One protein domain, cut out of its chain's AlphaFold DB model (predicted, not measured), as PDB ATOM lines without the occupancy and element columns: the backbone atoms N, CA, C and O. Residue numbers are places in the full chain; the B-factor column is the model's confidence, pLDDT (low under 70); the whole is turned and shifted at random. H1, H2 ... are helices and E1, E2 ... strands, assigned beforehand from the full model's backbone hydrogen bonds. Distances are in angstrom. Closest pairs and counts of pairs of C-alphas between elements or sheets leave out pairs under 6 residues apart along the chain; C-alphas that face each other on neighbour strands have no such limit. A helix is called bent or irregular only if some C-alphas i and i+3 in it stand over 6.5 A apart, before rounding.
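This is residues 253 to 434 of the 435 residues of an uncharacterized protein of Epicoccum nigrum (UniProt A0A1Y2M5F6). A strongly twisted, curled sheet of five strands makes the core; H7 packs along it over E5, H3 packs on it near E2 and E1, and the long helix H4 only grazes it, chiefly at E4. H5 folds back on H4 as a helical hairpin, H6 packs near the other end of H4, and the small corner of H1 and H2 lies beyond E1. The printed part has 182 residues with seven named helices and five named strands, in the order E1 H1 H2 H3 E2 H4 H5 E3 E4 H6 H7 E5 along the chain. The sheet is mixed, with strand order E1 E2 E5 E4 E3, and the class is mixed, helices and strands. The whole is compact, with a radius of gyration of the C-alphas of 16.3 A, and rounded, spanning 45 by 41 by 39 A.

Find C-alpha 253 at (195.253, 184.776, 211.199), where E1, residues 253 to 256, begins. Next come H1, residues 259 to 262, H2, residues 264 to 270, and H3, residues 272 to 286, 21.3 A long. E2, residues 290 to 296, measures 19.1 A. Look for C-alpha 309 at (218.632, 199.436, 217.331); from there H4, residues 309 to 334, runs 36.1 A, and H5 follows at residues 338 to 346. E3 is residues 353 to 356, E4 is residues 359 to 367, 23.1 A long, and H6 is residues 373 to 381. H7, residues 399 to 417, spans 30.9 A and is irregular, with C-alphas 414 and 417 standing 7.8 A apart. E5, residues 426 to 433, runs 23.5 A and ends with C-alpha 433 at (189.958, 203.523, 218.506).

Begin with the sheet, whose edge strands are E1 and E3. E1 and E2 are parallel at 25 degrees, with N 292 and O 253 within hydrogen-bond range at 2.8 A; with H1, H2 and H3 between them along the chain they form a strand-helix-strand unit. E2 and E5 are parallel at 41 degrees; look at N 293 and O 427, 2.8 A. E5 and E4 are antiparallel at 155 degrees, with N 360 and O 432 at 2.8 A. E4 and E3 form a hairpin, antiparallel at 130 degrees, with N 361 and O 354 at 2.8 A. E2, H4, H5 and E3 make a split strand-helix-strand unit, with E5 and E4 between its strands in the sheet and a left-handed crossover. H3 and H7, on one face of the sheet, make two layers with it. H7 has a height over the sheet of 9.6 A and runs along the strands, at 24 degrees to E5 on the local plane. H3 touches H7 with residues 272 to 276 alone; the closest C-alphas, of Pro 272 and Ile 411, are 4.9 A apart, and the tilt of 68 degrees is only just steep. H4 touches H5 at a shallow tilt of 30 degrees, opposite ways, closest at the C-alphas of Arg 323 and Leu 345, 6.1 A. H4 touches H6 with residues 310 to 314 alone, closest at the C-alphas of Ala 310 and Gln 378, 6.2 A. H1 and H2 touch only at the corner, at the C-alphas of Trp 261 and Arg 267, 5.5 A. H6 and H7 are apart. Every O i to N i+4 pair is within hydrogen-bond range in H2, H3, H5 and H6, against 20 of 22 in H4 and 10 of 15 in H7; H1 is too short for such a pair.

The two C-alphas farthest apart, of Gly 265 and Pro 338, are 47.5 A from each other. The printed part has no cut. The long links are E2 to H4, residues 297 to 308, and H6 to H7, residues 382 to 398. The mean pLDDT of the printed part is 72.4, and 72 residues are under 70, among them residues 264 to 274, 339 to 349, 385 to 396 and 413 to 424.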
ATOM      1  N   ILE A 253     196.115 185.256 210.111       74.12
ATOM      2  CA  ILE A 253     195.253 184.776 211.199       74.12
ATOM      3  C   ILE A 253     195.709 185.384 212.517       74.12
ATOM      4  O   ILE A 253     196.893 185.347 212.848       74.12
ATOM      5  N   ALA A 254     194.766 185.913 213.286       75.88
ATOM      6  CA  ALA A 254     194.981 186.387 214.641       75.88
ATOM      7  C   ALA A 254     194.288 185.479 215.661       75.88
ATOM      8  O   ALA A 254     193.176 185.020 215.425       75.88
ATOM      9  N   LEU A 255     194.910 185.271 216.819       78.94
ATOM     10  CA  LEU A 255     194.241 184.763 218.017       78.94
ATOM     11  C   LEU A 255     194.009 185.926 218.977       78.94
ATOM     12  O   LEU A 255     194.947 186.654 219.309       78.94
ATOM     13  N   GLU A 256     192.766 186.120 219.408       79.62
ATOM     14  CA  GLU A 256     192.452 187.132 220.414       79.62
ATOM     15  C   GLU A 256     192.926 186.673 221.794       79.62
ATOM     16  O   GLU A 256     192.614 185.568 222.241       79.62
ATOM     17  N   TRP A 257     193.710 187.523 222.454       83.62
ATOM     18  CA  TRP A 257     194.182 187.297 223.810       83.62
ATOM     19  C   TRP A 257     193.152 187.776 224.829       83.62
ATOM     20  O   TRP A 257     192.691 188.917 224.767       83.62
ATOM     21  N   HIS A 258     192.903 186.956 225.851       81.25
ATOM     22  CA  HIS A 258     192.125 187.358 227.016       81.25
ATOM     23  C   HIS A 258     192.985 187.385 228.295       81.25
ATOM     24  O   HIS A 258     193.698 186.422 228.567       81.25
ATOM     25  N   PRO A 259     192.908 188.421 229.154       78.75
ATOM     26  CA  PRO A 259     193.741 188.518 230.360       78.75
ATOM     27  C   PRO A 259     193.629 187.341 231.343       78.75
ATOM     28  O   PRO A 259     194.614 187.000 231.999       78.75
ATOM     29  N   SER A 260     192.462 186.689 231.432       76.38
ATOM     30  CA  SER A 260     192.268 185.498 232.287       76.38
ATOM     31  C   SER A 260     193.241 184.364 231.947       76.38
ATOM     32  O   SER A 260     193.597 183.576 232.822       76.38
ATOM     33  N   TRP A 261     193.720 184.312 230.705       77.75
ATOM     34  CA  TRP A 261     194.648 183.308 230.198       77.75
ATOM     35  C   TRP A 261     196.037 183.409 230.830       77.75
ATOM     36  O   TRP A 261     196.727 182.403 230.966       77.75
ATOM     37  N   GLY A 262     196.430 184.609 231.270       73.56
ATOM     38  CA  GLY A 262     197.689 184.855 231.979       73.56
ATOM     39  C   GLY A 262     197.672 184.448 233.456       73.56
ATOM     40  O   GLY A 262     198.685 184.580 234.138       73.56
ATOM     41  N   THR A 263     196.540 183.969 233.981       77.00
ATOM     42  CA  THR A 263     196.440 183.484 235.367       77.00
ATOM     43  C   THR A 263     196.899 182.030 235.483       77.00
ATOM     44  O   THR A 263     196.886 181.289 234.502       77.00
ATOM     45  N   VAL A 264     197.265 181.579 236.689       69.44
ATOM     46  CA  VAL A 264     197.643 180.169 236.933       69.44
ATOM     47  C   VAL A 264     196.523 179.209 236.505       69.44
ATOM     48  O   VAL A 264     196.798 178.201 235.857       69.44
ATOM     49  N   GLY A 265     195.263 179.554 236.802       66.94
ATOM     50  CA  GLY A 265     194.094 178.776 236.380       66.94
ATOM     51  C   GLY A 265     193.888 178.786 234.863       66.94
ATOM     52  O   GLY A 265     193.730 177.726 234.262       66.94
ATOM     53  N   GLY A 266     193.979 179.958 234.225       67.44
ATOM     54  CA  GLY A 266     193.826 180.097 232.772       67.44
ATOM     55  C   GLY A 266     194.929 179.399 231.971       67.44
ATOM     56  O   GLY A 266     194.639 178.725 230.981       67.44
ATOM     57  N   ARG A 267     196.187 179.457 232.430       67.50
ATOM     58  CA  ARG A 267     197.306 178.715 231.820       67.50
ATOM     59  C   ARG A 267     197.067 177.201 231.836       67.50
ATOM     60  O   ARG A 267     197.444 176.519 230.881       67.50
ATOM     61  N   GLY A 268     196.428 176.686 232.889       63.75
ATOM     62  CA  GLY A 268     196.049 175.276 233.004       63.75
ATOM     63  C   GLY A 268     194.946 174.847 232.031       63.75
ATOM     64  O   GLY A 268     194.963 173.704 231.570       63.75
ATOM     65  N   GLU A 269     194.029 175.758 231.691       62.50
ATOM     66  CA  GLU A 269     192.903 175.525 230.773       62.50
ATOM     67  C   GLU A 269     193.324 175.561 229.295       62.50
ATOM     68  O   GLU A 269     192.805 174.797 228.485       62.50
ATOM     69  N   LEU A 270     194.274 176.432 228.936       64.12
ATOM     70  CA  LEU A 270     194.621 176.701 227.535       64.12
ATOM     71  C   LEU A 270     195.777 175.887 227.001       64.12
ATOM     72  O   LEU A 270     195.769 175.636 225.807       64.12
ATOM     73  N   ARG A 271     196.753 175.562 227.864       67.12
ATOM     74  CA  ARG A 271     197.996 174.801 227.627       67.12
ATOM     75  C   ARG A 271     198.671 175.033 226.257       67.12
ATOM     76  O   ARG A 271     198.096 174.712 225.225       67.12
ATOM     77  N   PRO A 272     199.954 175.435 226.193       68.88
ATOM     78  CA  PRO A 272     200.637 175.743 224.925       68.88
ATOM     79  C   PRO A 272     200.446 174.720 223.784       68.88
ATOM     80  O   PRO A 272     200.280 175.112 222.631       68.88
ATOM     81  N   GLY A 273     200.387 173.418 224.100       66.00
ATOM     82  CA  GLY A 273     200.167 172.353 223.114       66.00
ATOM     83  C   GLY A 273     198.822 172.418 222.376       66.00
ATOM     84  O   GLY A 273     198.755 172.036 221.209       66.00
ATOM     85  N   ASN A 274     197.764 172.943 222.998       69.94
ATOM     86  CA  ASN A 274     196.455 173.036 222.353       69.94
ATOM     87  C   ASN A 274     196.417 174.117 221.283       69.94
ATOM     88  O   ASN A 274     195.945 173.885 220.169       69.94
ATOM     89  N   VAL A 275     196.965 175.283 221.613       72.69
ATOM     90  CA  VAL A 275     197.115 176.376 220.652       72.69
ATOM     91  C   VAL A 275     198.053 175.951 219.523       72.69
ATOM     92  O   VAL A 275     197.777 176.208 218.354       72.69
ATOM     93  N   GLN A 276     199.135 175.244 219.852       72.25
ATOM     94  CA  GLN A 276     200.093 174.756 218.865       72.25
ATOM     95  C   GLN A 276     199.448 173.822 217.830       72.25
ATOM     96  O   GLN A 276     199.739 173.939 216.643       72.25
ATOM     97  N   ALA A 277     198.555 172.929 218.257       66.62
ATOM     98  CA  ALA A 277     197.853 172.006 217.369       66.62
ATOM     99  C   ALA A 277     196.951 172.737 216.354       66.62
ATOM    100  O   ALA A 277     196.923 172.389 215.173       66.62
ATOM    101  N   ILE A 278     196.278 173.799 216.806       70.50
ATOM    102  CA  ILE A 278     195.476 174.696 215.964       70.50
ATOM    103  C   ILE A 278     196.364 175.412 214.936       70.50
ATOM    104  O   ILE A 278     196.111 175.346 213.731       70.50
ATOM    105  N   VAL A 279     197.442 176.047 215.407       70.56
ATOM    106  CA  VAL A 279     198.381 176.797 214.558       70.56
ATOM    107  C   VAL A 279     199.055 175.879 213.534       70.56
ATOM    108  O   VAL A 279     199.209 176.257 212.374       70.56
ATOM    109  N   GLN A 280     199.421 174.654 213.918       69.19
ATOM    110  CA  GLN A 280     200.045 173.686 213.016       69.19
ATOM    111  C   GLN A 280     199.173 173.402 211.794       69.19
ATOM    112  O   GLN A 280     199.692 173.349 210.679       69.19
ATOM    113  N   GLN A 281     197.872 173.191 211.985       64.50
ATOM    114  CA  GLN A 281     196.985 172.874 210.868       64.50
ATOM    115  C   GLN A 281     196.843 174.059 209.923       64.50
ATOM    116  O   GLN A 281     196.941 173.873 208.714       64.50
ATOM    117  N   MET A 282     196.730 175.276 210.460       66.38
ATOM    118  CA  MET A 282     196.724 176.496 209.646       66.38
ATOM    119  C   MET A 282     197.988 176.593 208.780       66.38
ATOM    120  O   MET A 282     197.905 176.739 207.561       66.38
ATOM    121  N   VAL A 283     199.165 176.431 209.393       63.75
ATOM    122  CA  VAL A 283     200.448 176.526 208.682       63.75
ATOM    123  C   VAL A 283     200.618 175.384 207.677       63.75
ATOM    124  O   VAL A 283     201.134 175.612 206.591       63.75
ATOM    125  N   ARG A 284     200.186 174.157 207.989       61.00
ATOM    126  CA  ARG A 284     200.353 173.000 207.095       61.00
ATOM    127  C   ARG A 284     199.595 173.157 205.775       61.00
ATOM    128  O   ARG A 284     200.107 172.708 204.753       61.00
ATOM    129  N   TYR A 285     198.407 173.758 205.790       56.91
ATOM    130  CA  TYR A 285     197.589 173.906 204.580       56.91
ATOM    131  C   TYR A 285     197.877 175.190 203.794       56.91
ATOM    132  O   TYR A 285     197.716 175.182 202.575       56.91
ATOM    133  N   HIS A 286     198.330 176.257 204.460       58.19
ATOM    134  CA  HIS A 286     198.437 177.599 203.870       58.19
ATOM    135  C   HIS A 286     199.796 178.269 204.127       58.19
ATOM    136  O   HIS A 286     199.893 179.483 204.229       58.19
ATOM    137  N   SER A 287     200.873 177.485 204.283       63.03
ATOM    138  CA  SER A 287     202.219 178.036 204.504       63.03
ATOM    139  C   SER A 287     202.633 178.953 203.345       63.03
ATOM    140  O   SER A 287     202.809 178.424 202.245       63.03
ATOM    141  N   PRO A 288     202.884 180.260 203.581       54.31
ATOM    142  CA  PRO A 288     203.093 180.910 204.873       54.31
ATOM    143  C   PRO A 288     201.860 181.658 205.419       54.31
ATOM    144  O   PRO A 288     201.575 182.788 205.030       54.31
ATOM    145  N   ALA A 289     201.237 181.097 206.458       62.47
ATOM    146  CA  ALA A 289     200.308 181.836 207.304       62.47
ATOM    147  C   ALA A 289     201.089 182.736 208.282       62.47
ATOM    148  O   ALA A 289     201.994 182.273 208.984       62.47
ATOM    149  N   THR A 290     200.736 184.020 208.351       74.00
ATOM    150  CA  THR A 290     201.248 184.943 209.371       74.00
ATOM    151  C   THR A 290     200.353 184.871 210.602       74.00
ATOM    152  O   THR A 290     199.166 185.199 210.525       74.00
ATOM    153  N   LEU A 291     200.928 184.451 211.735       78.44
ATOM    154  CA  LEU A 291     200.227 184.373 213.014       78.44
ATOM    155  C   LEU A 291     200.362 185.681 213.794       78.44
ATOM    156  O   LEU A 291     201.466 186.129 214.124       78.44
ATOM    157  N   TYR A 292     199.212 186.233 214.151       81.56
ATOM    158  CA  TYR A 292     199.081 187.407 214.987       81.56
ATOM    159  C   TYR A 292     198.451 187.044 216.341       81.56
ATOM    160  O   TYR A 292     197.602 186.164 216.445       81.56
ATOM    161  N   TRP A 293     198.835 187.757 217.388       86.19
ATOM    162  CA  TRP A 293     198.174 187.741 218.688       86.19
ATOM    163  C   TRP A 293     197.581 189.113 218.917       86.19
ATOM    164  O   TRP A 293     198.325 190.090 218.980       86.19
ATOM    165  N   LEU A 294     196.261 189.201 219.019       84.12
ATOM    166  CA  LEU A 294     195.598 190.473 219.243       84.12
ATOM    167  C   LEU A 294     195.450 190.716 220.745       84.12
ATOM    168  O   LEU A 294     194.706 190.002 221.412       84.12
ATOM    169  N   VAL A 295     196.143 191.728 221.263       86.69
ATOM    170  CA  VAL A 295     196.058 192.182 222.657       86.69
ATOM    171  C   VAL A 295     195.388 193.549 222.721       86.69
ATOM    172  O   VAL A 295     195.698 194.445 221.938       86.69
ATOM    173  N   ASP A 296     194.473 193.736 223.660       83.50
ATOM    174  CA  ASP A 296     193.778 195.012 223.831       83.50
ATOM    175  C   ASP A 296     194.546 195.966 224.765       83.50
ATOM    176  O   ASP A 296     195.162 195.537 225.744       83.50
ATOM    177  N   GLY A 297     194.498 197.266 224.462       77.25
ATOM    178  CA  GLY A 297     194.893 198.343 225.371       77.25
ATOM    179  C   GLY A 297     196.391 198.499 225.650       77.25
ATOM    180  O   GLY A 297     196.766 199.203 226.592       77.25
ATOM    181  N   VAL A 298     197.273 197.874 224.866       83.88
ATOM    182  CA  VAL A 298     198.724 198.015 225.039       83.88
ATOM    183  C   VAL A 298     199.239 199.097 224.116       83.88
ATOM    184  O   VAL A 298     199.279 198.887 222.917       83.88
ATOM    185  N   ARG A 299     199.745 200.200 224.674       80.06
ATOM    186  CA  ARG A 299     200.306 201.308 223.886       80.06
ATOM    187  C   ARG A 299     201.414 200.875 222.928       80.06
ATOM    188  O   ARG A 299     202.255 200.035 223.254       80.06
ATOM    189  N   ARG A 300     201.463 201.560 221.785       80.94
ATOM    190  CA  ARG A 300     202.496 201.396 220.765       80.94
ATOM    191  C   ARG A 300     203.890 201.653 221.350       80.94
ATOM    192  O   ARG A 300     204.119 202.744 221.879       80.94
ATOM    193  N   PRO A 301     204.838 200.708 221.225       76.62
ATOM    194  CA  PRO A 301     206.214 200.962 221.608       76.62
ATOM    195  C   PRO A 301     206.867 201.922 220.614       76.62
ATOM    196  O   PRO A 301     206.700 201.828 219.394       76.62
ATOM    197  N   ASN A 302     207.685 202.824 221.131       79.31
ATOM    198  CA  ASN A 302     208.626 203.570 220.324       79.31
ATOM    199  C   ASN A 302     209.849 202.683 220.074       79.31
ATOM    200  O   ASN A 302     210.817 202.724 220.825       79.31
ATOM    201  N   TRP A 303     209.845 201.913 218.985       75.81
ATOM    202  CA  TRP A 303     210.930 200.983 218.641       75.81
ATOM    203  C   TRP A 303     212.330 201.609 218.553       75.81
ATOM    204  O   TRP A 303     213.321 200.886 218.606       75.81
ATOM    205  N   LYS A 304     212.437 202.935 218.393       75.12
ATOM    206  CA  LYS A 304     213.724 203.653 218.423       75.12
ATOM    207  C   LYS A 304     214.213 203.933 219.843       75.12
ATOM    208  O   LYS A 304     215.418 204.047 220.041       75.12
ATOM    209  N   LYS A 305     213.290 204.127 220.782       78.25
ATOM    210  CA  LYS A 305     213.567 204.531 222.165       78.25
ATOM    211  C   LYS A 305     213.533 203.344 223.126       78.25
ATOM    212  O   LYS A 305     214.390 203.247 223.994       78.25
ATOM    213  N   ASP A 306     212.550 202.471 222.960       74.94
ATOM    214  CA  ASP A 306     212.193 201.435 223.928       74.94
ATOM    215  C   ASP A 306     212.977 200.133 223.700       74.94
ATOM    216  O   ASP A 306     213.106 199.320 224.612       74.94
ATOM    217  N   TYR A 307     213.555 199.952 222.505       76.12
ATOM    218  CA  TYR A 307     214.345 198.775 222.145       76.12
ATOM    219  C   TYR A 307     215.679 199.161 221.488       76.12
ATOM    220  O   TYR A 307     215.733 200.119 220.712       76.12
ATOM    221  N   PRO A 308     216.770 198.407 221.730       79.06
ATOM    222  CA  PRO A 308     218.039 198.625 221.041       79.06
ATOM    223  C   PRO A 308     217.914 198.555 219.515       79.06
ATOM    224  O   PRO A 308     217.197 197.717 218.969       79.06
ATOM    225  N   ALA A 309     218.689 199.372 218.796       81.88
ATOM    226  CA  ALA A 309     218.632 199.436 217.331       81.88
ATOM    227  C   ALA A 309     218.875 198.077 216.640       81.88
ATOM    228  O   ALA A 309     218.302 197.814 215.582       81.88
ATOM    229  N   ALA A 310     219.689 197.206 217.251       82.69
ATOM    230  CA  ALA A 310     219.930 195.847 216.771       82.69
ATOM    231  C   ALA A 310     218.636 195.015 216.720       82.69
ATOM    232  O   ALA A 310     218.375 194.371 215.711       82.69
ATOM    233  N   VAL A 311     217.791 195.099 217.754       79.88
ATOM    234  CA  VAL A 311     216.494 194.404 217.834       79.88
ATOM    235  C   VAL A 311     215.601 194.791 216.667       79.88
ATOM    236  O   VAL A 311     215.141 193.940 215.909       79.88
ATOM    237  N   ARG A 312     215.374 196.102 216.524       80.75
ATOM    238  CA  ARG A 312     214.483 196.653 215.505       80.75
ATOM    239  C   ARG A 312     214.959 196.255 214.115       80.75
ATOM    240  O   ARG A 312     214.143 195.877 213.284       80.75
ATOM    241  N   LYS A 313     216.274 196.306 213.874       83.31
ATOM    242  CA  LYS A 313     216.863 195.894 212.599       83.31
ATOM    243  C   LYS A 313     216.641 194.408 212.322       83.31
ATOM    244  O   LYS A 313     216.146 194.079 211.257       83.31
ATOM    245  N   ILE A 314     216.947 193.533 213.279       84.62
ATOM    246  CA  ILE A 314     216.785 192.081 213.117       84.62
ATOM    247  C   ILE A 314     215.332 191.734 212.795       84.62
ATOM    248  O   ILE A 314     215.064 191.020 211.833       84.62
ATOM    249  N   PHE A 315     214.378 192.273 213.552       83.81
ATOM    250  CA  PHE A 315     212.965 192.020 213.295       83.81
ATOM    251  C   PHE A 315     212.476 192.631 211.981       83.81
ATOM    252  O   PHE A 315     211.745 191.966 211.254       83.81
ATOM    253  N   ALA A 316     212.906 193.845 211.630       82.12
ATOM    254  CA  ALA A 316     212.572 194.446 210.342       82.12
ATOM    255  C   ALA A 316     213.103 193.603 209.171       82.12
ATOM    256  O   ALA A 316     212.351 193.327 208.237       82.12
ATOM    257  N   ASP A 317     214.354 193.145 209.252       81.62
ATOM    258  CA  ASP A 317     214.998 192.314 208.232       81.62
ATOM    259  C   ASP A 317     214.294 190.950 208.107       81.62
ATOM    260  O   ASP A 317     214.059 190.470 207.000       81.62
ATOM    261  N   ARG A 318     213.894 190.333 209.228       80.81
ATOM    262  CA  ARG A 318     213.166 189.052 209.240       80.81
ATOM    263  C   ARG A 318     211.758 189.166 208.675       80.81
ATOM    264  O   ARG A 318     211.355 188.310 207.889       80.81
ATOM    265  N   ILE A 319     211.030 190.223 209.036       79.00
ATOM    266  CA  ILE A 319     209.716 190.480 208.455       79.00
ATOM    267  C   ILE A 319     209.860 190.723 206.950       79.00
ATOM    268  O   ILE A 319     209.141 190.104 206.173       79.00
ATOM    269  N   ALA A 320     210.834 191.535 206.526       77.81
ATOM    270  CA  ALA A 320     211.111 191.788 205.114       77.81
ATOM    271  C   ALA A 320     211.499 190.514 204.342       77.81
ATOM    272  O   ALA A 320     211.032 190.323 203.224       77.81
ATOM    273  N   ALA A 321     212.298 189.621 204.931       76.31
ATOM    274  CA  ALA A 321     212.666 188.350 204.308       76.31
ATOM    275  C   ALA A 321     211.455 187.421 204.116       76.31
ATOM    276  O   ALA A 321     211.357 186.742 203.096       76.31
ATOM    277  N   ASN A 322     210.506 187.424 205.059       72.88
ATOM    278  CA  ASN A 322     209.285 186.628 204.939       72.88
ATOM    279  C   ASN A 322     208.364 187.131 203.815       72.88
ATOM    280  O   ASN A 322     207.648 186.338 203.211       72.88
ATOM    281  N   ARG A 323     208.425 188.427 203.474       72.94
ATOM    282  CA  ARG A 323     207.612 189.016 202.394       72.94
ATOM    283  C   ARG A 323     207.796 188.328 201.052       72.94
ATOM    284  O   ARG A 323     206.820 188.171 200.332       72.94
ATOM    285  N   GLY A 324     209.025 187.932 200.719       71.19
ATOM    286  CA  GLY A 324     209.308 187.226 199.468       71.19
ATOM    287  C   GLY A 324     208.566 185.893 199.402       71.19
ATOM    288  O   GLY A 324     207.804 185.661 198.471       71.19
ATOM    289  N   ALA A 325     208.702 185.072 200.447       70.19
ATOM    290  CA  ALA A 325     208.031 183.777 200.542       70.19
ATOM    291  C   ALA A 325     206.497 183.905 200.581       70.19
ATOM    292  O   ALA A 325     205.794 183.106 199.966       70.19
ATOM    293  N   VAL A 326     205.977 184.929 201.270       71.56
ATOM    294  CA  VAL A 326     204.541 185.242 201.294       71.56
ATOM    295  C   VAL A 326     204.056 185.637 199.903       71.56
ATOM    296  O   VAL A 326     203.098 185.051 199.418       71.56
ATOM    297  N   ALA A 327     204.730 186.556 199.212       71.19
ATOM    298  CA  ALA A 327     204.334 186.949 197.860       71.19
ATOM    299  C   ALA A 327     204.419 185.797 196.853       71.19
ATOM    300  O   ALA A 327     203.534 185.664 196.014       71.19
ATOM    301  N   GLU A 328     205.445 184.949 196.929       70.69
ATOM    302  CA  GLU A 328     205.551 183.756 196.081       70.69
ATOM    303  C   GLU A 328     204.382 182.793 196.310       70.69
ATOM    304  O   GLU A 328     203.753 182.364 195.343       70.69
ATOM    305  N   HIS A 329     204.039 182.508 197.572       70.81
ATOM    306  CA  HIS A 329     202.875 181.688 197.907       70.81
ATOM    307  C   HIS A 329     201.578 182.305 197.394       70.81
ATOM    308  O   HIS A 329     200.786 181.626 196.741       70.81
ATOM    309  N   LEU A 330     201.380 183.601 197.642       68.25
ATOM    310  CA  LEU A 330     200.176 184.299 197.223       68.25
ATOM    311  C   LEU A 330     200.030 184.311 195.699       68.25
ATOM    312  O   LEU A 330     198.956 184.044 195.170       68.25
ATOM    313  N   ASN A 331     201.119 184.538 194.969       69.19
ATOM    314  CA  ASN A 331     201.109 184.483 193.511       69.19
ATOM    315  C   ASN A 331     200.839 183.064 192.986       69.19
ATOM    316  O   ASN A 331     200.102 182.901 192.011       69.19
ATOM    317  N   ALA A 332     201.410 182.041 193.629       67.25
ATOM    318  CA  ALA A 332     201.252 180.646 193.224       67.25
ATOM    319  C   ALA A 332     199.842 180.098 193.496       67.25
ATOM    320  O   ALA A 332     199.318 179.338 192.681       67.25
ATOM    321  N   HIS A 333     199.229 180.472 194.622       60.50
ATOM    322  CA  HIS A 333     197.942 179.921 195.054       60.50
ATOM    323  C   HIS A 333     196.742 180.812 194.744       60.50
ATOM    324  O   HIS A 333     195.650 180.290 194.511       60.50
ATOM    325  N   TRP A 334     196.938 182.131 194.709       63.72
ATOM    326  CA  TRP A 334     195.850 183.101 194.582       63.72
ATOM    327  C   TRP A 334     195.905 183.934 193.308       63.72
ATOM    328  O   TRP A 334     194.898 184.546 192.968       63.72
ATOM    329  N   HIS A 335     197.030 183.927 192.582       67.38
ATOM    330  CA  HIS A 335     197.211 184.694 191.343       67.38
ATOM    331  C   HIS A 335     196.827 186.176 191.499       67.38
ATOM    332  O   HIS A 335     196.203 186.757 190.611       67.38
ATOM    333  N   LEU A 336     197.171 186.763 192.652       63.44
ATOM    334  CA  LEU A 336     196.914 188.171 192.939       63.44
ATOM    335  C   LEU A 336     197.617 189.066 191.920       63.44
ATOM    336  O   LEU A 336     198.697 188.736 191.415       63.44
ATOM    337  N   ASP A 337     197.025 190.224 191.642       68.00
ATOM    338  CA  ASP A 337     197.715 191.220 190.843       68.00
ATOM    339  C   ASP A 337     198.889 191.853 191.628       68.00
ATOM    340  O   ASP A 337     198.935 191.817 192.865       68.00
ATOM    341  N   PRO A 338     199.881 192.438 190.933       70.19
ATOM    342  CA  PRO A 338     201.057 193.004 191.589       70.19
ATOM    343  C   PRO A 338     200.766 194.146 192.577       70.19
ATOM    344  O   PRO A 338     201.556 194.348 193.504       70.19
ATOM    345  N   ASN A 339     199.682 194.907 192.395       66.69
ATOM    346  CA  ASN A 339     199.311 196.002 193.293       66.69
ATOM    347  C   ASN A 339     198.717 195.459 194.595       66.69
ATOM    348  O   ASN A 339     199.134 195.908 195.663       66.69
ATOM    349  N   ASP A 340     197.849 194.453 194.511       64.50
ATOM    350  CA  ASP A 340     197.305 193.737 195.672       64.50
ATOM    351  C   ASP A 340     198.419 193.052 196.479       64.50
ATOM    352  O   ASP A 340     198.488 193.168 197.706       64.50
ATOM    353  N   CYS A 341     199.378 192.419 195.794       66.31
ATOM    354  CA  CYS A 341     200.570 191.851 196.430       66.31
ATOM    355  C   CYS A 341     201.420 192.919 197.137       66.31
ATOM    356  O   CYS A 341     201.868 192.721 198.268       66.31
ATOM    357  N   LYS A 342     201.649 194.073 196.498       68.94
ATOM    358  CA  LYS A 342     202.431 195.168 197.091       68.94
ATOM    359  C   LYS A 342     201.737 195.770 198.316       68.94
ATOM    360  O   LYS A 342     202.422 196.054 199.299       68.94
ATOM    361  N   ALA A 343     200.416 195.940 198.263       63.41
ATOM    362  CA  ALA A 343     199.607 196.419 199.379       63.41
ATOM    363  C   ALA A 343     199.614 195.430 200.559       63.41
ATOM    364  O   ALA A 343     199.779 195.840 201.706       63.41
ATOM    365  N   LEU A 344     199.534 194.116 200.309       64.44
ATOM    366  CA  LEU A 344     199.631 193.107 201.378       64.44
ATOM    367  C   LEU A 344     200.961 193.187 202.120       64.44
ATOM    368  O   LEU A 344     201.027 193.124 203.348       64.44
ATOM    369  N   LEU A 345     202.040 193.308 201.354       67.50
ATOM    370  CA  LEU A 345     203.373 193.328 201.919       67.50
ATOM    371  C   LEU A 345     203.671 194.627 202.673       67.50
ATOM    372  O   LEU A 345     204.576 194.610 203.504       67.50
ATOM    373  N   SER A 346     202.949 195.731 202.438       65.88
ATOM    374  CA  SER A 346     203.154 196.952 203.227       65.88
ATOM    375  C   SER A 346     202.731 196.792 204.688       65.88
ATOM    376  O   SER A 346     203.483 197.218 205.553       65.88
ATOM    377  N   ASP A 347     201.656 196.067 205.005       61.94
ATOM    378  CA  ASP A 347     201.092 195.998 206.371       61.94
ATOM    379  C   ASP A 347     202.003 195.312 207.413       61.94
ATOM    380  O   ASP A 347     201.736 195.323 208.617       61.94
ATOM    381  N   GLN A 348     203.100 194.689 206.979       66.75
ATOM    382  CA  GLN A 348     204.034 193.959 207.836       66.75
ATOM    383  C   GLN A 348     205.258 194.815 208.204       66.75
ATOM    384  O   GLN A 348     206.390 194.442 207.906       66.75
ATOM    385  N   HIS A 349     205.082 195.995 208.796       69.44
ATOM    386  CA  HIS A 349     206.200 196.846 209.232       69.44
ATOM    387  C   HIS A 349     206.098 197.171 210.726       69.44
ATOM    388  O   HIS A 349     205.034 197.525 211.216       69.44
ATOM    389  N   LEU A 350     207.230 197.128 211.442       73.38
ATOM    390  CA  LEU A 350     207.289 197.433 212.883       73.38
ATOM    391  C   LEU A 350     206.768 198.834 213.237       73.38
ATOM    392  O   LEU A 350     206.268 199.044 214.337       73.38
ATOM    393  N   ASP A 351     206.896 199.793 212.317       70.62
ATOM    394  CA  ASP A 351     206.533 201.192 212.545       70.62
ATOM    395  C   ASP A 351     205.295 201.653 211.764       70.62
ATOM    396  O   ASP A 351     205.003 202.852 211.762       70.62
ATOM    397  N   GLN A 352     204.587 200.746 211.093       71.31
ATOM    398  CA  GLN A 352     203.354 201.103 210.401       71.31
ATOM    399  C   GLN A 352     202.128 200.772 211.237       71.31
ATOM    400  O   GLN A 352     202.113 199.840 212.041       71.31
ATOM    401  N   GLU A 353     201.117 201.597 211.029       76.31
ATOM    402  CA  GLU A 353     199.771 201.410 211.534       76.31
ATOM    403  C   GLU A 353     198.921 200.939 210.367       76.31
ATOM    404  O   GLU A 353     199.106 201.402 209.240       76.31
ATOM    405  N   PHE A 354     197.991 200.036 210.636       70.62
ATOM    406  CA  PHE A 354     196.945 199.720 209.678       70.62
ATOM    407  C   PHE A 354     195.592 199.881 210.353       70.62
ATOM    408  O   PHE A 354     195.428 199.592 211.539       70.62
ATOM    409  N   GLU A 355     194.632 200.406 209.609       68.75
ATOM    410  CA  GLU A 355     193.316 200.762 210.121       68.75
ATOM    411  C   GLU A 355     192.276 199.780 209.601       68.75
ATOM    412  O   GLU A 355     192.247 199.462 208.415       68.75
ATOM    413  N   ALA A 356     191.411 199.307 210.491       62.56
ATOM    414  CA  ALA A 356     190.254 198.508 210.124       62.56
ATOM    415  C   ALA A 356     189.161 198.612 211.193       62.56
ATOM    416  O   ALA A 356     189.438 198.583 212.393       62.56
ATOM    417  N   ASN A 357     187.903 198.694 210.754       57.44
ATOM    418  CA  ASN A 357     186.711 198.733 211.613       57.44
ATOM    419  C   ASN A 357     186.755 199.813 212.712       57.44
ATOM    420  O   ASN A 357     186.430 199.545 213.869       57.44
ATOM    421  N   GLY A 358     187.195 201.029 212.371       57.41
ATOM    422  CA  GLY A 358     187.294 202.135 213.335       57.41
ATOM    423  C   GLY A 358     188.385 201.942 214.393       57.41
ATOM    424  O   GLY A 358     188.390 202.636 215.410       57.41
ATOM    425  N   ARG A 359     189.295 200.987 214.176       65.00
ATOM    426  CA  ARG A 359     190.436 200.700 215.040       65.00
ATOM    427  C   ARG A 359     191.724 200.801 214.248       65.00
ATOM    428  O   ARG A 359     191.785 200.415 213.083       65.00
ATOM    429  N   ARG A 360     192.763 201.277 214.913       74.62
ATOM    430  CA  ARG A 360     194.119 201.365 214.397       74.62
ATOM    431  C   ARG A 360     194.977 200.328 215.096       74.62
ATOM    432  O   ARG A 360     195.087 200.364 216.316       74.62
ATOM    433  N   TYR A 361     195.566 199.417 214.331       80.62
ATOM    434  CA  TYR A 361     196.420 198.343 214.826       80.62
ATOM    435  C   TYR A 361     197.885 198.683 214.624       80.62
ATOM    436  O   TYR A 361     198.267 199.296 213.627       80.62
ATOM    437  N   TYR A 362     198.716 198.219 215.547       85.56
ATOM    438  CA  TYR A 362     200.157 198.389 215.484       85.56
ATOM    439  C   TYR A 362     200.877 197.179 216.067       85.56
ATOM    440  O   TYR A 362     200.416 196.521 217.005       85.56
ATOM    441  N   VAL A 363     202.050 196.898 215.503       85.50
ATOM    442  CA  VAL A 363     202.937 195.852 216.006       85.50
ATOM    443  C   VAL A 363     203.574 196.329 217.304       85.50
ATOM    444  O   VAL A 363     204.376 197.264 217.319       85.50
ATOM    445  N   VAL A 364     203.225 195.658 218.400       84.88
ATOM    446  CA  VAL A 364     203.796 195.928 219.724       84.88
ATOM    447  C   VAL A 364     204.970 195.019 220.040       84.88
ATOM    448  O   VAL A 364     205.842 195.385 220.820       84.88
ATOM    449  N   PHE A 365     205.007 193.826 219.450       82.56
ATOM    450  CA  PHE A 365     206.051 192.863 219.759       82.56
ATOM    451  C   PHE A 365     206.192 191.812 218.661       82.56
ATOM    452  O   PHE A 365     205.216 191.466 218.000       82.56
ATOM    453  N   VAL A 366     207.395 191.269 218.488       83.50
ATOM    454  CA  VAL A 366     207.650 190.135 217.591       83.50
ATOM    455  C   VAL A 366     208.379 189.073 218.392       83.50
ATOM    456  O   VAL A 366     209.438 189.336 218.944       83.50
ATOM    457  N   VAL A 367     207.803 187.879 218.478       78.00
ATOM    458  CA  VAL A 367     208.374 186.758 219.222       78.00
ATOM    459  C   VAL A 367     209.065 185.817 218.249       78.00
ATOM    460  O   VAL A 367     208.452 185.324 217.300       78.00
ATOM    461  N   SER A 368     210.341 185.546 218.510       78.06
ATOM    462  CA  SER A 368     211.125 184.538 217.800       78.06
ATOM    463  C   SER A 368     212.027 183.792 218.776       78.06
ATOM    464  O   SER A 368     212.481 184.364 219.766       78.06
ATOM    465  N   SER A 369     212.268 182.514 218.492       71.44
ATOM    466  CA  SER A 369     213.104 181.623 219.302       71.44
ATOM    467  C   SER A 369     214.446 181.280 218.650       71.44
ATOM    468  O   SER A 369     215.284 180.663 219.302       71.44
ATOM    469  N   ASN A 370     214.683 181.695 217.397       75.19
ATOM    470  CA  ASN A 370     215.878 181.330 216.634       75.19
ATOM    471  C   ASN A 370     216.582 182.562 216.054       75.19
ATOM    472  O   ASN A 370     216.021 183.269 215.213       75.19
ATOM    473  N   PHE A 371     217.847 182.746 216.429       78.19
ATOM    474  CA  PHE A 371     218.742 183.757 215.870       78.19
ATOM    475  C   PHE A 371     219.903 183.078 215.147       78.19
ATOM    476  O   PHE A 371     220.402 182.045 215.585       78.19
ATOM    477  N   ASN A 372     220.329 183.632 214.014       84.62
ATOM    478  CA  ASN A 372     221.563 183.185 213.367       84.62
ATOM    479  C   ASN A 372     222.790 183.787 214.072       84.62
ATOM    480  O   ASN A 372     222.685 184.779 214.785       84.62
ATOM    481  N   GLU A 373     223.980 183.237 213.826       86.81
ATOM    482  CA  GLU A 373     225.214 183.653 214.511       86.81
ATOM    483  C   GLU A 373     225.507 185.166 214.396       86.81
ATOM    484  O   GLU A 373     226.018 185.793 215.327       86.81
ATOM    485  N   LYS A 374     225.163 185.785 213.259       87.56
ATOM    486  CA  LYS A 374     225.349 187.225 213.040       87.56
ATOM    487  C   LYS A 374     224.381 188.048 213.889       87.56
ATOM    488  O   LYS A 374     224.792 189.058 214.457       87.56
ATOM    489  N   GLU A 375     223.123 187.629 213.963       87.31
ATOM    490  CA  GLU A 375     222.109 188.236 214.828       87.31
ATOM    491  C   GLU A 375     222.514 188.086 216.291       87.31
ATOM    492  O   GLU A 375     222.584 189.080 217.002       87.31
ATOM    493  N   GLU A 376     222.913 186.889 216.718       85.19
ATOM    494  CA  GLU A 376     223.370 186.629 218.086       85.19
ATOM    495  C   GLU A 376     224.536 187.533 218.492       85.19
ATOM    496  O   GLU A 376     224.515 188.140 219.561       85.19
ATOM    497  N   LYS A 377     225.537 187.697 217.619       85.44
ATOM    498  CA  LYS A 377     226.655 188.624 217.853       85.44
ATOM    499  C   LYS A 377     226.181 190.072 218.026       85.44
ATOM    500  O   LYS A 377     226.711 190.785 218.877       85.44
ATOM    501  N   GLN A 378     225.197 190.516 217.241       86.12
ATOM    502  CA  GLN A 378     224.627 191.863 217.357       86.12
ATOM    503  C   GLN A 378     223.832 192.046 218.655       86.12
ATOM    504  O   GLN A 378     223.945 193.098 219.284       86.12
ATOM    505  N   LEU A 379     223.073 191.029 219.066       83.69
ATOM    506  CA  LEU A 379     222.282 191.035 220.297       83.69
ATOM    507  C   LEU A 379     223.161 191.035 221.545       83.69
ATOM    508  O   LEU A 379     223.002 191.903 222.402       83.69
ATOM    509  N   ASN A 380     224.168 190.163 221.580       83.06
ATOM    510  CA  ASN A 380     225.144 190.114 222.665       83.06
ATOM    511  C   ASN A 380     225.890 191.449 222.801       83.06
ATOM    512  O   ASN A 380     226.075 191.951 223.908       83.06
ATOM    513  N   LYS A 381     226.270 192.077 221.678       85.00
ATOM    514  CA  LYS A 381     226.898 193.409 221.685       85.00
ATOM    515  C   LYS A 381     225.965 194.498 222.229       85.00
ATOM    516  O   LYS A 381     226.446 195.478 222.790       85.00
ATOM    517  N   ALA A 382     224.655 194.334 222.066       80.56
ATOM    518  CA  ALA A 382     223.642 195.226 222.624       80.56
ATOM    519  C   ALA A 382     223.293 194.914 224.095       80.56
ATOM    520  O   ALA A 382     222.410 195.565 224.647       80.56
ATOM    521  N   GLY A 383     223.965 193.942 224.729       78.19
ATOM    522  CA  GLY A 383     223.705 193.538 226.114       78.19
ATOM    523  C   GLY A 383     222.413 192.738 226.297       78.19
ATOM    524  O   GLY A 383     221.911 192.649 227.414       78.19
ATOM    525  N   LEU A 384     221.859 192.183 225.217       76.56
ATOM    526  CA  LEU A 384     220.644 191.374 225.253       76.56
ATOM    527  C   LEU A 384     221.000 189.888 225.194       76.56
ATOM    528  O   LEU A 384     221.731 189.464 224.298       76.56
ATOM    529  N   ASP A 385     220.451 189.098 226.121       68.94
ATOM    530  CA  ASP A 385     220.500 187.635 226.028       68.94
ATOM    531  C   ASP A 385     219.567 187.147 224.903       68.94
ATOM    532  O   ASP A 385     218.551 187.766 224.581       68.94
ATOM    533  N   ARG A 386     219.928 186.015 224.300       67.94
ATOM    534  CA  ARG A 386     219.161 185.315 223.261       67.94
ATOM    535  C   ARG A 386     218.169 184.297 223.832       67.94
ATOM    536  O   ARG A 386     217.424 183.691 223.067       67.94
ATOM    537  N   ARG A 387     218.216 184.024 225.142       64.94
ATOM    538  CA  ARG A 387     217.387 183.005 225.803       64.94
ATOM    539  C   ARG A 387     216.109 183.609 226.385       64.94
ATOM    540  O   ARG A 387     216.162 184.560 227.156       64.94
ATOM    541  N   GLY A 388     214.973 182.979 226.088       63.56
ATOM    542  CA  GLY A 388     213.655 183.432 226.533       63.56
ATOM    543  C   GLY A 388     212.936 184.255 225.462       63.56
ATOM    544  O   GLY A 388     213.442 184.393 224.347       63.56
ATOM    545  N   PRO A 389     211.742 184.787 225.768       64.06
ATOM    546  CA  PRO A 389     211.025 185.608 224.809       64.06
ATOM    547  C   PRO A 389     211.841 186.870 224.514       64.06
ATOM    548  O   PRO A 389     212.316 187.544 225.421       64.06
ATOM    549  N   PHE A 390     212.043 187.165 223.237       68.75
ATOM    550  CA  PHE A 390     212.926 188.231 222.763       68.75
ATOM    551  C   PHE A 390     212.084 189.438 222.297       68.75
ATOM    552  O   PHE A 390     211.071 189.183 221.650       68.75
ATOM    553  N   PRO A 391     212.430 190.716 222.601       56.94
ATOM    554  CA  PRO A 391     213.785 191.251 222.701       56.94
ATOM    555  C   PRO A 391     214.258 191.746 224.074       56.94
ATOM    556  O   PRO A 391     214.877 192.806 224.169       56.94
ATOM    557  N   GLY A 392     214.004 191.002 225.150       61.72
ATOM    558  CA  GLY A 392     214.592 191.319 226.455       61.72
ATOM    559  C   GLY A 392     214.011 190.488 227.592       61.72
ATOM    560  O   GLY A 392     213.168 189.629 227.366       61.72
ATOM    561  N   SER A 393     214.418 190.757 228.832       63.34
ATOM    562  CA  SER A 393     213.752 190.161 229.994       63.34
ATOM    563  C   SER A 393     212.325 190.702 230.117       63.34
ATOM    564  O   SER A 393     212.063 191.854 229.779       63.34
ATOM    565  N   ALA A 394     211.397 189.904 230.655       59.62
ATOM    566  CA  ALA A 394     209.997 190.308 230.848       59.62
ATOM    567  C   ALA A 394     209.826 191.651 231.600       59.62
ATOM    568  O   ALA A 394     208.815 192.322 231.440       59.62
ATOM    569  N   SER A 395     210.830 192.062 232.384       63.50
ATOM    570  CA  SER A 395     210.895 193.360 233.067       63.50
ATOM    571  C   SER A 395     211.009 194.574 232.136       63.50
ATOM    572  O   SER A 395     210.814 195.696 232.588       63.50
ATOM    573  N   MET A 396     211.357 194.375 230.863       67.69
ATOM    574  CA  MET A 396     211.459 195.435 229.857       67.69
ATOM    575  C   MET A 396     210.146 195.662 229.106       67.69
ATOM    576  O   MET A 396     210.055 196.591 228.306       67.69
ATOM    577  N   TRP A 397     209.144 194.802 229.294       76.38
ATOM    578  CA  TRP A 397     207.895 194.901 228.549       76.38
ATOM    579  C   TRP A 397     206.836 195.632 229.373       76.38
ATOM    580  O   TRP A 397     206.799 195.494 230.598       76.38
ATOM    581  N   PRO A 398     205.925 196.367 228.716       77.38
ATOM    582  CA  PRO A 398     204.683 196.790 229.341       77.38
ATOM    583  C   PRO A 398     204.005 195.611 230.046       77.38
ATOM    584  O   PRO A 398     203.928 194.517 229.487       77.38
ATOM    585  N   GLN A 399     203.461 195.841 231.243       79.56
ATOM    586  CA  GLN A 399     202.846 194.785 232.056       79.56
ATOM    587  C   GLN A 399     201.786 193.980 231.281       79.56
ATOM    588  O   GLN A 399     201.715 192.761 231.416       79.56
ATOM    589  N   GLY A 400     201.006 194.648 230.421       79.31
ATOM    590  CA  GLY A 400     199.991 194.013 229.574       79.31
ATOM    591  C   GLY A 400     200.540 193.056 228.506       79.31
ATOM    592  O   GLY A 400     199.780 192.245 227.993       79.31
ATOM    593  N   LEU A 401     201.842 193.105 228.193       83.25
ATOM    594  CA  LEU A 401     202.503 192.213 227.229       83.25
ATOM    595  C   LEU A 401     203.225 191.034 227.863       83.25
ATOM    596  O   LEU A 401     203.532 190.082 227.153       83.25
ATOM    597  N   VAL A 402     203.479 191.065 229.173       82.69
ATOM    598  CA  VAL A 402     204.263 190.030 229.862       82.69
ATOM    599  C   VAL A 402     203.710 188.631 229.601       82.69
ATOM    600  O   VAL A 402     204.437 187.760 229.127       82.69
ATOM    601  N   GLU A 403     202.424 188.419 229.862       84.12
ATOM    602  CA  GLU A 403     201.798 187.105 229.709       84.12
ATOM    603  C   GLU A 403     201.509 186.709 228.248       84.12
ATOM    604  O   GLU A 403     201.873 185.586 227.892       84.12
ATOM    605  N   PRO A 404     200.967 187.586 227.373       83.62
ATOM    606  CA  PRO A 404     200.797 187.260 225.954       83.62
ATOM    607  C   PRO A 404     202.103 186.854 225.267       83.62
ATOM    608  O   PRO A 404     202.150 185.856 224.551       83.62
ATOM    609  N   VAL A 405     203.186 187.599 225.512       84.06
ATOM    610  CA  VAL A 405     204.501 187.321 224.919       84.06
ATOM    611  C   VAL A 405     205.067 186.009 225.449       84.06
ATOM    612  O   VAL A 405     205.591 185.211 224.670       84.06
ATOM    613  N   ARG A 406     204.946 185.755 226.760       80.88
ATOM    614  CA  ARG A 406     205.364 184.478 227.353       80.88
ATOM    615  C   ARG A 406     204.599 183.306 226.752       80.88
ATOM    616  O   ARG A 406     205.243 182.345 226.358       80.88
ATOM    617  N   LEU A 407     203.270 183.384 226.634       79.56
ATOM    618  CA  LEU A 407     202.485 182.289 226.058       79.56
ATOM    619  C   LEU A 407     202.841 182.055 224.583       79.56
ATOM    620  O   LEU A 407     203.055 180.913 224.184       79.56
ATOM    621  N   ALA A 408     202.956 183.120 223.784       80.25
ATOM    622  CA  ALA A 408     203.375 183.015 222.386       80.25
ATOM    623  C   ALA A 408     204.761 182.360 222.257       80.25
ATOM    624  O   ALA A 408     204.974 181.511 221.393       80.25
ATOM    625  N   TYR A 409     205.694 182.704 223.149       79.44
ATOM    626  CA  TYR A 409     207.007 182.069 223.211       79.44
ATOM    627  C   TYR A 409     206.941 180.604 223.659       79.44
ATOM    628  O   TYR A 409     207.582 179.762 223.037       79.44
ATOM    629  N   ASP A 410     206.140 180.275 224.676       76.94
ATOM    630  CA  ASP A 410     205.929 178.899 225.142       76.94
ATOM    631  C   ASP A 410     205.379 178.016 224.007       76.94
ATOM    632  O   ASP A 410     205.812 176.877 223.842       76.94
ATOM    633  N   ILE A 411     204.479 178.552 223.177       74.44
ATOM    634  CA  ILE A 411     203.931 177.870 221.993       74.44
ATOM    635  C   ILE A 411     205.010 177.663 220.922       74.44
ATOM    636  O   ILE A 411     205.122 176.571 220.361       74.44
ATOM    637  N   LEU A 412     205.843 178.676 220.663       73.31
ATOM    638  CA  LEU A 412     206.963 178.570 219.721       73.31
ATOM    639  C   LEU A 412     208.025 177.561 220.192       73.31
ATOM    640  O   LEU A 412     208.532 176.774 219.393       73.31
ATOM    641  N   CYS A 413     208.358 177.554 221.485       68.75
ATOM    642  CA  CYS A 413     209.351 176.655 222.077       68.75
ATOM    643  C   CYS A 413     208.820 175.243 222.345       68.75
ATOM    644  O   CYS A 413     209.594 174.292 222.297       68.75
ATOM    645  N   GLY A 414     207.520 175.059 222.569       60.66
ATOM    646  CA  GLY A 414     206.895 173.731 222.592       60.66
ATOM    647  C   GLY A 414     207.031 172.986 221.255       60.66
ATOM    648  O   GLY A 414     206.995 171.758 221.216       60.66
ATOM    649  N   GLY A 415     207.289 173.725 220.170       53.12
ATOM    650  CA  GLY A 415     207.404 173.255 218.792       53.12
ATOM    651  C   GLY A 415     208.666 172.505 218.376       53.12
ATOM    652  O   GLY A 415     208.777 172.201 217.193       53.12
ATOM    653  N   TYR A 416     209.596 172.152 219.272       42.97
ATOM    654  CA  TYR A 416     210.837 171.446 218.883       42.97
ATOM    655  C   TYR A 416     210.615 170.096 218.154       42.97
ATOM    656  O   TYR A 416     211.533 169.615 217.497       42.97
ATOM    657  N   GLY A 417     209.418 169.494 218.219       43.53
ATOM    658  CA  GLY A 417     209.035 168.308 217.428       43.53
ATOM    659  C   GLY A 417     208.265 168.599 216.128       43.53
ATOM    660  O   GLY A 417     207.947 167.672 215.388       43.53
ATOM    661  N   ASN A 418     207.946 169.863 215.836       45.97
ATOM    662  CA  ASN A 418     206.934 170.258 214.857       45.97
ATOM    663  C   ASN A 418     207.475 171.342 213.903       45.97
ATOM    664  O   ASN A 418     207.435 172.544 214.177       45.97
ATOM    665  N   LEU A 419     208.005 170.896 212.759       38.84
ATOM    666  CA  LEU A 419     208.747 171.706 211.779       38.84
ATOM    667  C   LEU A 419     207.964 172.900 211.194       38.84
ATOM    668  O   LEU A 419     208.580 173.809 210.642       38.84
ATOM    669  N   ALA A 420     206.629 172.908 211.286       39.94
ATOM    670  CA  ALA A 420     205.774 173.952 210.717       39.94
ATOM    671  C   ALA A 420     205.740 175.227 211.581       39.94
ATOM    672  O   ALA A 420     205.982 176.319 211.074       39.94
ATOM    673  N   THR A 421     205.532 175.094 212.895       46.28
ATOM    674  CA  THR A 421     205.538 176.217 213.857       46.28
ATOM    675  C   THR A 421     206.917 176.852 214.029       46.28
ATOM    676  O   THR A 421     207.032 178.003 214.436       46.28
ATOM    677  N   TRP A 422     207.972 176.114 213.685       46.78
ATOM    678  CA  TRP A 422     209.363 176.542 213.831       46.78
ATOM    679  C   TRP A 422     209.820 177.549 212.758       46.78
ATOM    680  O   TRP A 422     210.848 178.205 212.925       46.78
ATOM    681  N   LYS A 423     209.068 177.679 211.653       50.22
ATOM    682  CA  LYS A 423     209.405 178.555 210.514       50.22
ATOM    683  C   LYS A 423     208.882 179.991 210.637       50.22
ATOM    684  O   LYS A 423     209.301 180.840 209.857       50.22
ATOM    685  N   SER A 424     207.996 180.275 211.589       59.22
ATOM    686  CA  SER A 424     207.306 181.564 211.710       59.22
ATOM    687  C   SER A 424     207.615 182.256 213.036       59.22
ATOM    688  O   SER A 424     207.528 181.641 214.095       59.22
ATOM    689  N   PHE A 425     207.916 183.553 212.989       71.12
ATOM    690  CA  PHE A 425     207.827 184.418 214.167       71.12
ATOM    691  C   PHE A 425     206.350 184.731 214.456       71.12
ATOM    692  O   PHE A 425     205.535 184.794 213.536       71.12
ATOM    693  N   SER A 426     205.998 184.925 215.727       79.06
ATOM    694  CA  SER A 426     204.657 185.379 216.122       79.06
ATOM    695  C   SER A 426     204.646 186.896 216.267       79.06
ATOM    696  O   SER A 426     205.541 187.459 216.893       79.06
ATOM    697  N   ILE A 427     203.636 187.566 215.716       83.56
ATOM    698  CA  ILE A 427     203.488 189.021 215.833       83.56
ATOM    699  C   ILE A 427     202.435 189.315 216.899       83.56
ATOM    700  O   ILE A 427     201.327 188.806 216.820       83.56
ATOM    701  N   ILE A 428     202.746 190.153 217.881       86.81
ATOM    702  CA  ILE A 428     201.747 190.683 218.810       86.81
ATOM    703  C   ILE A 428     201.262 192.033 218.264       86.81
ATOM    704  O   ILE A 428     202.069 192.934 218.010       86.81
ATOM    705  N   LEU A 429     199.951 192.164 218.077       86.75
ATOM    706  CA  LEU A 429     199.260 193.376 217.648       86.75
ATOM    707  C   LEU A 429     198.459 193.953 218.803       86.75
ATOM    708  O   LEU A 429     197.737 193.216 219.468       86.75
ATOM    709  N   SER A 430     198.510 195.269 218.976       87.12
ATOM    710  CA  SER A 430     197.516 195.981 219.780       87.12
ATOM    711  C   SER A 430     196.777 197.010 218.950       87.12
ATOM    712  O   SER A 430     197.165 197.268 217.809       87.12
ATOM    713  N   TRP A 431     195.680 197.537 219.491       82.81
ATOM    714  CA  TRP A 431     194.811 198.460 218.782       82.81
ATOM    715  C   TRP A 431     194.322 199.609 219.661       82.81
ATOM    716  O   TRP A 431     194.280 199.504 220.885       82.81
ATOM    717  N   GLU A 432     193.939 200.707 219.015       76.81
ATOM    718  CA  GLU A 432     193.248 201.845 219.628       76.81
ATOM    719  C   GLU A 432     192.085 202.325 218.741       76.81
ATOM    720  O   GLU A 432     192.105 202.079 217.530       76.81
ATOM    721  N   PRO A 433     191.037 202.952 219.304       67.31
ATOM    722  CA  PRO A 433     189.958 203.523 218.506       67.31
ATOM    723  C   PRO A 433     190.445 204.734 217.700       67.31
ATOM    724  O   PRO A 433     191.281 205.507 218.165       67.31
ATOM    725  N   ILE A 434     189.880 204.919 216.508       64.69
ATOM    726  CA  ILE A 434     190.078 206.128 215.701       64.69
ATOM    727  C   ILE A 434     189.122 207.201 216.247       64.69
ATOM    728  O   ILE A 434     187.912 206.975 216.276       64.69
TER     729      ILE A 434